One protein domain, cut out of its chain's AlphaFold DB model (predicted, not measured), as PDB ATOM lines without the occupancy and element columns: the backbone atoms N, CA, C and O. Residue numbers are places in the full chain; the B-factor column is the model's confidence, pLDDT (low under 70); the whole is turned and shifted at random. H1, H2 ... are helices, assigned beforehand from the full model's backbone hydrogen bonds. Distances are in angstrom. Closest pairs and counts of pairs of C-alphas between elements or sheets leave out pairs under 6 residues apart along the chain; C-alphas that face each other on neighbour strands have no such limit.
ATOM      1  N   ARG A 101     162.193 152.845 127.287       61.75
ATOM      2  CA  ARG A 101     160.828 152.459 127.723       61.75
ATOM      3  C   ARG A 101     160.046 153.596 128.398       61.75
ATOM      4  O   ARG A 101     158.867 153.745 128.105       61.75
ATOM      5  N   ALA A 102     160.703 154.412 129.224       59.62
ATOM      6  CA  ALA A 102     160.092 155.530 129.947       59.62
ATOM      7  C   ALA A 102     159.607 156.687 129.049       59.62
ATOM      8  O   ALA A 102     158.680 157.405 129.412       59.62
ATOM      9  N   GLN A 103     160.199 156.859 127.867       62.56
ATOM     10  CA  GLN A 103     159.819 157.896 126.902       62.56
ATOM     11  C   GLN A 103     158.775 157.401 125.899       62.56
ATOM     12  O   GLN A 103     158.295 158.175 125.069       62.56
ATOM     13  N   ARG A 104     158.415 156.113 125.953       69.75
ATOM     14  CA  ARG A 104     157.411 155.558 125.051       69.75
ATOM     15  C   ARG A 104     156.038 156.126 125.411       69.75
ATOM     16  O   ARG A 104     155.652 156.071 126.583       69.75
ATOM     17  N   PRO A 105     155.269 156.604 124.421       66.94
ATOM     18  CA  PRO A 105     153.959 157.212 124.645       66.94
ATOM     19  C   PRO A 105     153.023 156.295 125.436       66.94
ATOM     20  O   PRO A 105     152.389 156.719 126.400       66.94
ATOM     21  N   LEU A 106     153.028 155.004 125.101       68.12
ATOM     22  CA  LEU A 106     152.190 153.995 125.740       68.12
ATOM     23  C   LEU A 106     152.555 153.753 127.214       68.12
ATOM     24  O   LEU A 106     151.670 153.522 128.031       68.12
ATOM     25  N   TYR A 107     153.842 153.850 127.570       68.62
ATOM     26  CA  TYR A 107     154.299 153.687 128.953       68.62
ATOM     27  C   TYR A 107     153.944 154.905 129.812       68.62
ATOM     28  O   TYR A 107     153.467 154.740 130.930       68.62
ATOM     29  N   ARG A 108     154.096 156.125 129.273       71.12
ATOM     30  CA  ARG A 108     153.665 157.358 129.958       71.12
ATOM     31  C   ARG A 108     152.153 157.365 130.184       71.12
ATOM     32  O   ARG A 108     151.714 157.631 131.297       71.12
ATOM     33  N   GLY A 109     151.370 156.999 129.165       69.31
ATOM     34  CA  GLY A 109     149.916 156.863 129.288       69.31
ATOM     35  C   GLY A 109     149.514 155.815 130.329       69.31
ATOM     36  O   GLY A 109     148.673 156.090 131.180       69.31
ATOM     37  N   ALA A 110     150.167 154.648 130.325       71.56
ATOM     38  CA  ALA A 110     149.946 153.616 131.335       71.56
ATOM     39  C   ALA A 110     150.260 154.116 132.752       71.56
ATOM     40  O   ALA A 110     149.436 153.953 133.645       71.56
ATOM     41  N   MET A 111     151.406 154.775 132.955       73.62
ATOM     42  CA  MET A 111     151.802 155.296 134.266       73.62
ATOM     43  C   MET A 111     150.811 156.346 134.788       73.62
ATOM     44  O   MET A 111     150.403 156.280 135.944       73.62
ATOM     45  N   ILE A 112     150.379 157.275 133.930       77.12
ATOM     46  CA  ILE A 112     149.385 158.301 134.272       77.12
ATOM     47  C   ILE A 112     148.046 157.653 134.642       77.12
ATOM     48  O   ILE A 112     147.463 157.995 135.667       77.12
ATOM     49  N   ALA A 113     147.569 156.696 133.840       73.81
ATOM     50  CA  ALA A 113     146.330 155.974 134.117       73.81
ATOM     51  C   ALA A 113     146.409 155.180 135.430       73.81
ATOM     52  O   ALA A 113     145.459 155.196 136.209       73.81
ATOM     53  N   SER A 114     147.542 154.526 135.708       73.44
ATOM     54  CA  SER A 114     147.770 153.802 136.961       73.44
ATOM     55  C   SER A 114     147.805 154.729 138.174       73.44
ATOM     56  O   SER A 114     147.166 154.422 139.176       73.44
ATOM     57  N   LEU A 115     148.496 155.871 138.089       79.12
ATOM     58  CA  LEU A 115     148.520 156.870 139.164       79.12
ATOM     59  C   LEU A 115     147.131 157.463 139.411       79.12
ATOM     60  O   LEU A 115     146.726 157.621 140.560       79.12
ATOM     61  N   TRP A 116     146.382 157.741 138.345       81.38
ATOM     62  CA  TRP A 116     145.008 158.223 138.452       81.38
ATOM     63  C   TRP A 116     144.078 157.179 139.078       81.38
ATOM     64  O   TRP A 116     143.291 157.515 139.961       81.38
ATOM     65  N   LEU A 117     144.190 155.911 138.672       76.25
ATOM     66  CA  LEU A 117     143.404 154.821 139.250       76.25
ATOM     67  C   LEU A 117     143.733 154.634 140.734       76.25
ATOM     68  O   LEU A 117     142.826 154.490 141.548       76.25
ATOM     69  N   LEU A 118     145.018 154.684 141.095       80.62
ATOM     70  CA  LEU A 118     145.461 154.606 142.483       80.62
ATOM     71  C   LEU A 118     144.893 155.762 143.312       80.62
ATOM     72  O   LEU A 118     144.368 155.527 144.395       80.62
ATOM     73  N   ALA A 119     144.945 156.989 142.789       79.00
ATOM     74  CA  ALA A 119     144.358 158.154 143.442       79.00
ATOM     75  C   ALA A 119     142.841 157.995 143.629       79.00
ATOM     76  O   ALA A 119     142.321 158.310 144.695       79.00
ATOM     77  N   LEU A 120     142.137 157.448 142.633       79.38
ATOM     78  CA  LEU A 120     140.709 157.151 142.731       79.38
ATOM     79  C   LEU A 120     140.387 156.110 143.799       79.38
ATOM     80  O   LEU A 120     139.424 156.291 144.541       79.38
ATOM     81  N   ILE A 121     141.165 155.027 143.870       79.38
ATOM     82  CA  ILE A 121     140.995 153.996 144.897       79.38
ATOM     83  C   ILE A 121     141.233 154.618 146.269       79.38
ATOM     84  O   ILE A 121     140.383 154.491 147.142       79.38
ATOM     85  N   LEU A 122     142.343 155.338 146.445       82.56
ATOM     86  CA  LEU A 122     142.689 155.969 147.717       82.56
ATOM     87  C   LEU A 122     141.598 156.945 148.172       82.56
ATOM     88  O   LEU A 122     141.237 156.957 149.343       82.56
ATOM     89  N   LEU A 123     141.053 157.733 147.244       81.69
ATOM     90  CA  LEU A 123     140.017 158.715 147.537       81.69
ATOM     91  C   LEU A 123     138.674 158.056 147.875       81.69
ATOM     92  O   LEU A 123     138.036 158.467 148.839       81.69
ATOM     93  N   ASN A 124     138.270 157.011 147.145       79.88
ATOM     94  CA  ASN A 124     137.067 156.243 147.485       79.88
ATOM     95  C   ASN A 124     137.216 155.565 148.851       79.88
ATOM     96  O   ASN A 124     136.348 155.713 149.706       79.88
ATOM     97  N   VAL A 125     138.355 154.915 149.101       80.81
ATOM     98  CA  VAL A 125     138.675 154.311 150.401       80.81
ATOM     99  C   VAL A 125     138.645 155.370 151.506       80.81
ATOM    100  O   VAL A 125     138.031 155.140 152.540       80.81
ATOM    101  N   ALA A 126     139.235 156.549 151.300       80.81
ATOM    102  CA  ALA A 126     139.250 157.621 152.296       80.81
ATOM    103  C   ALA A 126     137.855 158.184 152.620       80.81
ATOM    104  O   ALA A 126     137.653 158.689 153.722       80.81
ATOM    105  N   ILE A 127     136.902 158.099 151.690       79.25
ATOM    106  CA  ILE A 127     135.531 158.599 151.873       79.25
ATOM    107  C   ILE A 127     134.627 157.528 152.478       79.25
ATOM    108  O   ILE A 127     133.867 157.812 153.401       79.25
ATOM    109  N   GLU A 128     134.709 156.297 151.981       75.31
ATOM    110  CA  GLU A 128     133.805 155.216 152.373       75.31
ATOM    111  C   GLU A 128     134.271 154.506 153.650       75.31
ATOM    112  O   GLU A 128     133.452 154.191 154.518       75.31
ATOM    113  N   MET A 129     135.583 154.300 153.829       77.69
ATOM    114  CA  MET A 129     136.095 153.545 154.979       77.69
ATOM    115  C   MET A 129     135.780 154.176 156.332       77.69
ATOM    116  O   MET A 129     135.440 153.417 157.236       77.69
ATOM    117  N   PRO A 130     135.840 155.503 156.541       80.00
ATOM    118  CA  PRO A 130     135.470 156.079 157.832       80.00
ATOM    119  C   PRO A 130     134.023 155.769 158.224       80.00
ATOM    120  O   PRO A 130     133.758 155.485 159.390       80.00
ATOM    121  N   VAL A 131     133.098 155.761 157.259       76.81
ATOM    122  CA  VAL A 131     131.681 155.434 157.485       76.81
ATOM    123  C   VAL A 131     131.515 153.958 157.823       76.81
ATOM    124  O   VAL A 131     130.832 153.607 158.785       76.81
ATOM    125  N   VAL A 132     132.188 153.095 157.068       76.25
ATOM    126  CA  VAL A 132     132.189 151.645 157.276       76.25
ATOM    127  C   VAL A 132     132.790 151.284 158.643       76.25
ATOM    128  O   VAL A 132     132.186 150.529 159.405       76.25
ATOM    129  N   LEU A 133     133.925 151.885 159.011       79.19
ATOM    130  CA  LEU A 133     134.576 151.713 160.314       79.19
ATOM    131  C   LEU A 133     133.733 152.279 161.460       79.19
ATOM    132  O   LEU A 133     133.670 151.667 162.523       79.19
ATOM    133  N   PHE A 134     133.071 153.423 161.259       77.81
ATOM    134  CA  PHE A 134     132.167 153.997 162.254       77.81
ATOM    135  C   PHE A 134     130.979 153.075 162.525       77.81
ATOM    136  O   PHE A 134     130.662 152.825 163.682       77.81
ATOM    137  N   ARG A 135     130.365 152.516 161.478       71.56
ATOM    138  CA  ARG A 135     129.258 151.562 161.624       71.56
ATOM    139  C   ARG A 135     129.704 150.259 162.296       71.56
ATOM    140  O   ARG A 135     128.940 149.688 163.060       71.56
ATOM    141  N   MET A 136     130.942 149.819 162.066       72.12
ATOM    142  CA  MET A 136     131.512 148.636 162.721       72.12
ATOM    143  C   MET A 136     131.987 148.871 164.167       72.12
ATOM    144  O   MET A 136     132.396 147.911 164.825       72.12
ATOM    145  N   ARG A 137     131.927 150.101 164.706       71.06
ATOM    146  CA  ARG A 137     132.226 150.369 166.126       71.06
ATOM    147  C   ARG A 137     131.190 149.675 167.015       71.06
ATOM    148  O   ARG A 137     130.132 150.225 167.288       71.06
ATOM    149  N   GLY A 138     131.512 148.473 167.475       68.06
ATOM    150  CA  GLY A 138     130.631 147.651 168.310       68.06
ATOM    151  C   GLY A 138     130.560 146.193 167.869       68.06
ATOM    152  O   GLY A 138     130.075 145.357 168.621       68.06
ATOM    153  N   VAL A 139     131.092 145.875 166.689       71.88
ATOM    154  CA  VAL A 139     131.237 144.503 166.209       71.88
ATOM    155  C   VAL A 139     132.524 143.917 166.779       71.88
ATOM    156  O   VAL A 139     133.620 144.274 166.352       71.88
ATOM    157  N   THR A 140     132.402 143.022 167.757       74.62
ATOM    158  CA  THR A 140     133.559 142.366 168.392       74.62
ATOM    159  C   THR A 140     133.741 140.915 167.953       74.62
ATOM    160  O   THR A 140     134.725 140.285 168.333       74.62
ATOM    161  N   SER A 141     132.815 140.370 167.156       80.38
ATOM    162  CA  SER A 141     132.887 139.005 166.624       80.38
ATOM    163  C   SER A 141     132.665 138.953 165.112       80.38
ATOM    164  O   SER A 141     131.989 139.801 164.522       80.38
ATOM    165  N   LEU A 142     133.225 137.918 164.478       73.69
ATOM    166  CA  LEU A 142     133.092 137.685 163.036       73.69
ATOM    167  C   LEU A 142     131.633 137.415 162.624       73.69
ATOM    168  O   LEU A 142     131.205 137.836 161.553       73.69
ATOM    169  N   GLU A 143     130.862 136.760 163.492       75.69
ATOM    170  CA  GLU A 143     129.436 136.483 163.275       75.69
ATOM    171  C   GLU A 143     128.600 137.766 163.285       75.69
ATOM    172  O   GLU A 143     127.744 137.945 162.421       75.69
ATOM    173  N   GLN A 144     128.889 138.700 164.198       75.06
ATOM    174  CA  GLN A 144     128.234 140.009 164.220       75.06
ATOM    175  C   GLN A 144     128.602 140.840 162.985       75.06
ATOM    176  O   GLN A 144     127.735 141.512 162.431       75.06
ATOM    177  N   ALA A 145     129.849 140.753 162.506       72.12
ATOM    178  CA  ALA A 145     130.280 141.428 161.281       72.12
ATOM    179  C   ALA A 145     129.527 140.902 160.052       72.12
ATOM    180  O   ALA A 145     129.038 141.682 159.234       72.12
ATOM    181  N   ALA A 146     129.406 139.575 159.943       76.81
ATOM    182  CA  ALA A 146     128.688 138.922 158.858       76.81
ATOM    183  C   ALA A 146     127.189 139.255 158.895       76.81
ATOM    184  O   ALA A 146     126.643 139.687 157.881       76.81
ATOM    185  N   ALA A 147     126.550 139.155 160.066       78.38
ATOM    186  CA  ALA A 147     125.140 139.498 160.247       78.38
ATOM    187  C   ALA A 147     124.858 140.968 159.902       78.38
ATOM    188  O   ALA A 147     123.861 141.269 159.244       78.38
ATOM    189  N   MET A 148     125.764 141.872 160.285       72.88
ATOM    190  CA  MET A 148     125.674 143.301 159.998       72.88
ATOM    191  C   MET A 148     125.857 143.618 158.504       72.88
ATOM    192  O   MET A 148     125.121 144.433 157.950       72.88
ATOM    193  N   MET A 149     126.791 142.953 157.813       72.38
ATOM    194  CA  MET A 149     126.913 143.057 156.351       72.38
ATOM    195  C   MET A 149     125.661 142.544 155.638       72.38
ATOM    196  O   MET A 149     125.210 143.151 154.671       72.38
ATOM    197  N   GLN A 150     125.064 141.465 156.139       73.44
ATOM    198  CA  GLN A 150     123.843 140.892 155.577       73.44
ATOM    199  C   GLN A 150     122.633 141.812 155.784       73.44
ATOM    200  O   GLN A 150     121.814 141.964 154.876       73.44
ATOM    201  N   THR A 151     122.558 142.497 156.930       71.56
ATOM    202  CA  THR A 151     121.553 143.547 157.164       71.56
ATOM    203  C   THR A 151     121.794 144.763 156.277       71.56
ATOM    204  O   THR A 151     120.835 145.302 155.738       71.56
ATOM    205  N   MET A 152     123.043 145.176 156.044       65.06
ATOM    206  CA  MET A 152     123.353 146.250 155.087       65.06
ATOM    207  C   MET A 152     123.019 145.875 153.637       65.06
ATOM    208  O   MET A 152     122.612 146.736 152.868       65.06
ATOM    209  N   ALA A 153     123.154 144.600 153.266       66.62
ATOM    210  CA  ALA A 153     122.799 144.117 151.933       66.62
ATOM    211  C   ALA A 153     121.279 144.041 151.695       66.62
ATOM    212  O   ALA A 153     120.842 144.022 150.547       66.62
ATOM    213  N   THR A 154     120.474 143.977 152.761       65.38
ATOM    214  CA  THR A 154     119.015 143.782 152.685       65.38
ATOM    215  C   THR A 154     118.210 145.027 153.063       65.38
ATOM    216  O   THR A 154     117.119 145.227 152.528       65.38
ATOM    217  N   ASN A 155     118.741 145.906 153.917       59.50
ATOM    218  CA  ASN A 155     118.083 147.152 154.300       59.50
ATOM    219  C   ASN A 155     118.482 148.310 153.377       59.50
ATOM    220  O   ASN A 155     119.519 148.942 153.557       59.50
ATOM    221  N   ASN A 156     117.582 148.672 152.461       57.28
ATOM    222  CA  ASN A 156     117.658 149.896 151.650       57.28
ATOM    223  C   ASN A 156     117.220 151.159 152.422       57.28
ATOM    224  O   ASN A 156     116.615 152.069 151.850       57.28
ATOM    225  N   SER A 157     117.457 151.234 153.733       58.31
ATOM    226  CA  SER A 157     117.128 152.443 154.492       58.31
ATOM    227  C   SER A 157     118.095 153.561 154.100       58.31
ATOM    228  O   SER A 157     119.303 153.428 154.304       58.31
ATOM    229  N   PHE A 158     117.569 154.652 153.542       54.34
ATOM    230  CA  PHE A 158     118.354 155.843 153.223       54.34
ATOM    231  C   PHE A 158     118.948 156.428 154.511       54.34
ATOM    232  O   PHE A 158     118.228 156.971 155.346       54.34
ATOM    233  N   ASP A 159     120.264 156.308 154.669       70.62
ATOM    234  CA  ASP A 159     121.022 156.965 155.731       70.62
ATOM    235  C   ASP A 159     121.620 158.260 155.169       70.62
ATOM    236  O   ASP A 159     122.319 158.231 154.151       70.62
ATOM    237  N   LEU A 160     121.372 159.392 155.832       72.19
ATOM    238  CA  LEU A 160     121.899 160.707 155.456       72.19
ATOM    239  C   LEU A 160     123.419 160.656 155.228       72.19
ATOM    240  O   LEU A 160     123.930 161.248 154.280       72.19
ATOM    241  N   LEU A 161     124.131 159.890 156.058       71.75
ATOM    242  CA  LEU A 161     125.581 159.722 155.983       71.75
ATOM    243  C   LEU A 161     126.000 158.990 154.697       71.75
ATOM    244  O   LEU A 161     126.942 159.409 154.026       71.75
ATOM    245  N   SER A 162     125.237 157.967 154.294       69.94
ATOM    246  CA  SER A 162     125.434 157.280 153.011       69.94
ATOM    247  C   SER A 162     125.103 158.178 151.815       69.94
ATOM    248  O   SER A 162     125.878 158.237 150.860       69.94
ATOM    249  N   GLY A 163     124.029 158.970 151.902       76.12
ATOM    250  CA  GLY A 163     123.650 159.927 150.862       76.12
ATOM    251  C   GLY A 163     124.735 160.978 150.617       76.12
ATOM    252  O   GLY A 163     125.096 161.236 149.468       76.12
ATOM    253  N   VAL A 164     125.325 161.525 151.685       78.44
ATOM    254  CA  VAL A 164     126.445 162.474 151.585       78.44
ATOM    255  C   VAL A 164     127.668 161.818 150.938       78.44
ATOM    256  O   VAL A 164     128.253 162.410 150.031       78.44
ATOM    257  N   THR A 165     128.031 160.586 151.317       76.12
ATOM    258  CA  THR A 165     129.155 159.884 150.667       76.12
ATOM    259  C   THR A 165     128.911 159.620 149.183       76.12
ATOM    260  O   THR A 165     129.817 159.829 148.377       76.12
ATOM    261  N   THR A 166     127.687 159.251 148.790       78.56
ATOM    262  CA  THR A 166     127.334 159.027 147.382       78.56
ATOM    263  C   THR A 166     127.418 160.314 146.567       78.56
ATOM    264  O   THR A 166     127.949 160.299 145.454       78.56
ATOM    265  N   VAL A 167     126.944 161.440 147.109       82.00
ATOM    266  CA  VAL A 167     127.049 162.752 146.451       82.00
ATOM    267  C   VAL A 167     128.513 163.170 146.307       82.00
ATOM    268  O   VAL A 167     128.928 163.556 145.215       82.00
ATOM    269  N   MET A 168     129.318 163.031 147.363       77.81
ATOM    270  CA  MET A 168     130.746 163.368 147.329       77.81
ATOM    271  C   MET A 168     131.518 162.502 146.332       77.81
ATOM    272  O   MET A 168     132.265 163.036 145.514       77.81
ATOM    273  N   SER A 169     131.290 161.184 146.337       78.94
ATOM    274  CA  SER A 169     131.879 160.261 145.360       78.94
ATOM    275  C   SER A 169     131.465 160.632 143.929       78.94
ATOM    276  O   SER A 169     132.309 160.744 143.036       78.94
ATOM    277  N   SER A 170     130.187 160.950 143.710       79.88
ATOM    278  CA  SER A 170     129.681 161.362 142.395       79.88
ATOM    279  C   SER A 170     130.326 162.658 141.895       79.88
ATOM    280  O   SER A 170     130.746 162.720 140.739       79.88
ATOM    281  N   LEU A 171     130.466 163.674 142.755       83.31
ATOM    282  CA  LEU A 171     131.141 164.937 142.430       83.31
ATOM    283  C   LEU A 171     132.613 164.712 142.078       83.31
ATOM    284  O   LEU A 171     133.113 165.225 141.076       83.31
ATOM    285  N   ILE A 172     133.297 163.886 142.865       81.00
ATOM    286  CA  ILE A 172     134.691 163.511 142.637       81.00
ATOM    287  C   ILE A 172     134.854 162.825 141.283       81.00
ATOM    288  O   ILE A 172     135.721 163.206 140.496       81.00
ATOM    289  N   HIS A 173     133.992 161.860 140.960       79.38
ATOM    290  CA  HIS A 173     134.010 161.197 139.661       79.38
ATOM    291  C   HIS A 173     133.666 162.150 138.510       79.38
ATOM    292  O   HIS A 173     134.264 162.035 137.437       79.38
ATOM    293  N   ALA A 174     132.752 163.098 138.724       81.12
ATOM    294  CA  ALA A 174     132.380 164.100 137.730       81.12
ATOM    295  C   ALA A 174     133.545 165.036 137.373       81.12
ATOM    296  O   ALA A 174     133.639 165.456 136.224       81.12
ATOM    297  N   VAL A 175     134.454 165.314 138.312       79.62
ATOM    298  CA  VAL A 175     135.634 166.170 138.088       79.62
ATOM    299  C   VAL A 175     136.857 165.367 137.627       79.62
ATOM    300  O   VAL A 175     137.562 165.771 136.701       79.62
ATOM    301  N   LEU A 176     137.111 164.195 138.212       76.31
ATOM    302  CA  LEU A 176     138.301 163.388 137.906       76.31
ATOM    303  C   LEU A 176     138.295 162.796 136.497       76.31
ATOM    304  O   LEU A 176     139.359 162.647 135.894       76.31
ATOM    305  N   ARG A 177     137.119 162.436 135.971       75.44
ATOM    306  CA  ARG A 177     136.982 161.889 134.612       75.44
ATOM    307  C   ARG A 177     137.400 162.898 133.529       75.44
ATOM    308  O   ARG A 177     138.259 162.544 132.721       75.44
ATOM    309  N   PRO A 178     136.870 164.139 133.491       74.06
ATOM    310  CA  PRO A 178     137.317 165.138 132.520       74.06
ATOM    311  C   PRO A 178     138.771 165.572 132.746       74.06
ATOM    312  O   PRO A 178     139.474 165.830 131.773       74.06
ATOM    313  N   TRP A 179     139.262 165.572 133.991       79.38
ATOM    314  CA  TRP A 179     140.676 165.839 134.279       79.38
ATOM    315  C   TRP A 179     141.611 164.809 133.631       79.38
ATOM    316  O   TRP A 179     142.592 165.173 132.980       79.38
ATOM    317  N   LEU A 180     141.285 163.516 133.741       75.81
ATOM    318  CA  LEU A 180     142.042 162.461 133.066       75.81
ATOM    319  C   LEU A 180     142.025 162.651 131.547       75.81
ATOM    320  O   LEU A 180     143.067 162.536 130.900       75.81
ATOM    321  N   ALA A 181     140.856 162.968 130.985       74.19
ATOM    322  CA  ALA A 181     140.724 163.221 129.556       74.19
ATOM    323  C   ALA A 181     141.646 164.367 129.106       74.19
ATOM    324  O   ALA A 181     142.345 164.218 128.105       74.19
ATOM    325  N   ALA A 182     141.723 165.459 129.872       74.50
ATOM    326  CA  ALA A 182     142.606 166.587 129.583       74.50
ATOM    327  C   ALA A 182     144.096 166.196 129.597       74.50
ATOM    328  O   ALA A 182     144.830 166.557 128.678       74.50
ATOM    329  N   ILE A 183     144.543 165.402 130.579       78.44
ATOM    330  CA  ILE A 183     145.935 164.917 130.620       78.44
ATOM    331  C   ILE A 183     146.256 164.075 129.379       78.44
ATOM    332  O   ILE A 183     147.328 164.210 128.791       78.44
ATOM    333  N   PHE A 184     145.327 163.219 128.953       71.25
ATOM    334  CA  PHE A 184     145.524 162.387 127.767       71.25
ATOM    335  C   PHE A 184     145.511 163.184 126.460       71.25
ATOM    336  O   PHE A 184     146.235 162.815 125.537       71.25
ATOM    337  N   VAL A 185     144.756 164.284 126.387       74.25
ATOM    338  CA  VAL A 185     144.829 165.234 125.265       74.25
ATOM    339  C   VAL A 185     146.228 165.844 125.183       74.25
ATOM    340  O   VAL A 185     146.840 165.821 124.118       74.25
ATOM    341  N   VAL A 186     146.771 166.334 126.303       76.31
ATOM    342  CA  VAL A 186     148.130 166.904 126.344       76.31
ATOM    343  C   VAL A 186     149.172 165.853 125.966       76.31
ATOM    344  O   VAL A 186     150.023 166.110 125.119       76.31
ATOM    345  N   LEU A 187     149.062 164.639 126.516       73.88
ATOM    346  CA  LEU A 187     149.953 163.535 126.166       73.88
ATOM    347  C   LEU A 187     149.897 163.230 124.663       73.88
ATOM    348  O   LEU A 187     150.934 163.025 124.046       73.88
ATOM    349  N   TYR A 188     148.708 163.214 124.062       69.06
ATOM    350  CA  TYR A 188     148.564 163.002 122.626       69.06
ATOM    351  C   TYR A 188     149.265 164.106 121.821       69.06
ATOM    352  O   TYR A 188     150.061 163.791 120.934       69.06
ATOM    353  N   LEU A 189     149.050 165.379 122.166       71.56
ATOM    354  CA  LEU A 189     149.691 166.513 121.491       71.56
ATOM    355  C   LEU A 189     151.222 166.459 121.589       71.56
ATOM    356  O   LEU A 189     151.895 166.604 120.570       71.56
ATOM    357  N   ASP A 190     151.771 166.141 122.764       72.44
ATOM    358  CA  ASP A 190     153.213 165.944 122.961       72.44
ATOM    359  C   ASP A 190     153.769 164.828 122.064       72.44
ATOM    360  O   ASP A 190     154.881 164.917 121.539       72.44
ATOM    361  N   THR A 191     153.001 163.752 121.871       66.75
ATOM    362  CA  THR A 191     153.443 162.613 121.053       66.75
ATOM    363  C   THR A 191     153.416 162.903 119.563       66.75
ATOM    364  O   THR A 191     154.268 162.390 118.838       66.75
ATOM    365  N   VAL A 192     152.490 163.754 119.121       64.81
ATOM    366  CA  VAL A 192     152.436 164.268 117.749       64.81
ATOM    367  C   VAL A 192     153.568 165.272 117.514       64.81
ATOM    368  O   VAL A 192     154.279 165.155 116.520       64.81
ATOM    369  N   ALA A 193     153.798 166.201 118.448       64.69
ATOM    370  CA  ALA A 193     154.860 167.206 118.353       64.69
ATOM    371  C   ALA A 193     156.275 166.598 118.389       64.69
ATOM    372  O   ALA A 193     157.202 167.129 117.784       64.69
ATOM    373  N   GLY A 194     156.450 165.465 119.078       58.00
ATOM    374  CA  GLY A 194     157.720 164.743 119.169       58.00
ATOM    375  C   GLY A 194     158.046 163.827 117.982       58.00
ATOM    376  O   GLY A 194     159.049 163.099 118.056       58.00
ATOM    377  N   GLN A 195     157.217 163.796 116.929       57.09
ATOM    378  CA  GLN A 195     157.548 163.118 115.674       57.09
ATOM    379  C   GLN A 195     158.395 164.049 114.796       57.09
ATOM    380  O   GLN A 195     157.980 165.181 114.548       57.09
ATOM    381  N   PRO A 196     159.564 163.606 114.296       52.09
ATOM    382  CA  PRO A 196     160.290 164.369 113.291       52.09
ATOM    383  C   PRO A 196     159.376 164.568 112.079       52.09
ATOM    384  O   PRO A 196     158.738 163.620 111.617       52.09
TER     385      PRO A 196
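AT A GLANCE: This is residues 101 to 196 of the 209 residues of an uncharacterized protein of Chthoniobacterales bacterium (UniProt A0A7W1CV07). Two long helices, H3 and H1, run side by side in opposite ways as a long rod, and the short helix H2 makes a small head in the turn at one end. Residues 150 to 160 stick out there. The printed part has 96 residues, with three named helices in the order H1, H2, H3 and no named strand, and is all helix. It is extended, with a radius of gyration of the C-alphas of 20.1 A and spans of 65 by 26 by 19 A.

HOW THE PARTS SIT: H3, residues 160 to 193, touches H1, residues 105 to 135, at a shallow tilt of 8 degrees, opposite ways. Their closest C-alphas, those of Thr 191 and Pro 105, are 6.5 A apart. H1 has a kink of 31 degrees near residue 128. H2, residues 142 to 154, is apart from H1 and from H3. Every O i to N i+4 pair is within hydrogen-bond range in H2, 25 of 27 in H1 and 29 of 30 in H3.

IN THESE COORDINATES: H3 measures 50.1 A, H1 44.8 A and H2 18.5 A from first to last C-alpha. C-alpha 105 is at (153.959, 157.212, 124.645) and C-alpha 193 at (154.860, 167.206, 118.353).

THE WHOLE: The C-alphas of Ser 141 and Pro 196 are the two farthest apart, at 65.1 A. The printed part has no cut. The link H2 to H3 is tight. Mean pLDDT of the printed part is 73.2, with 24 residues under 70, among them 152 to 158.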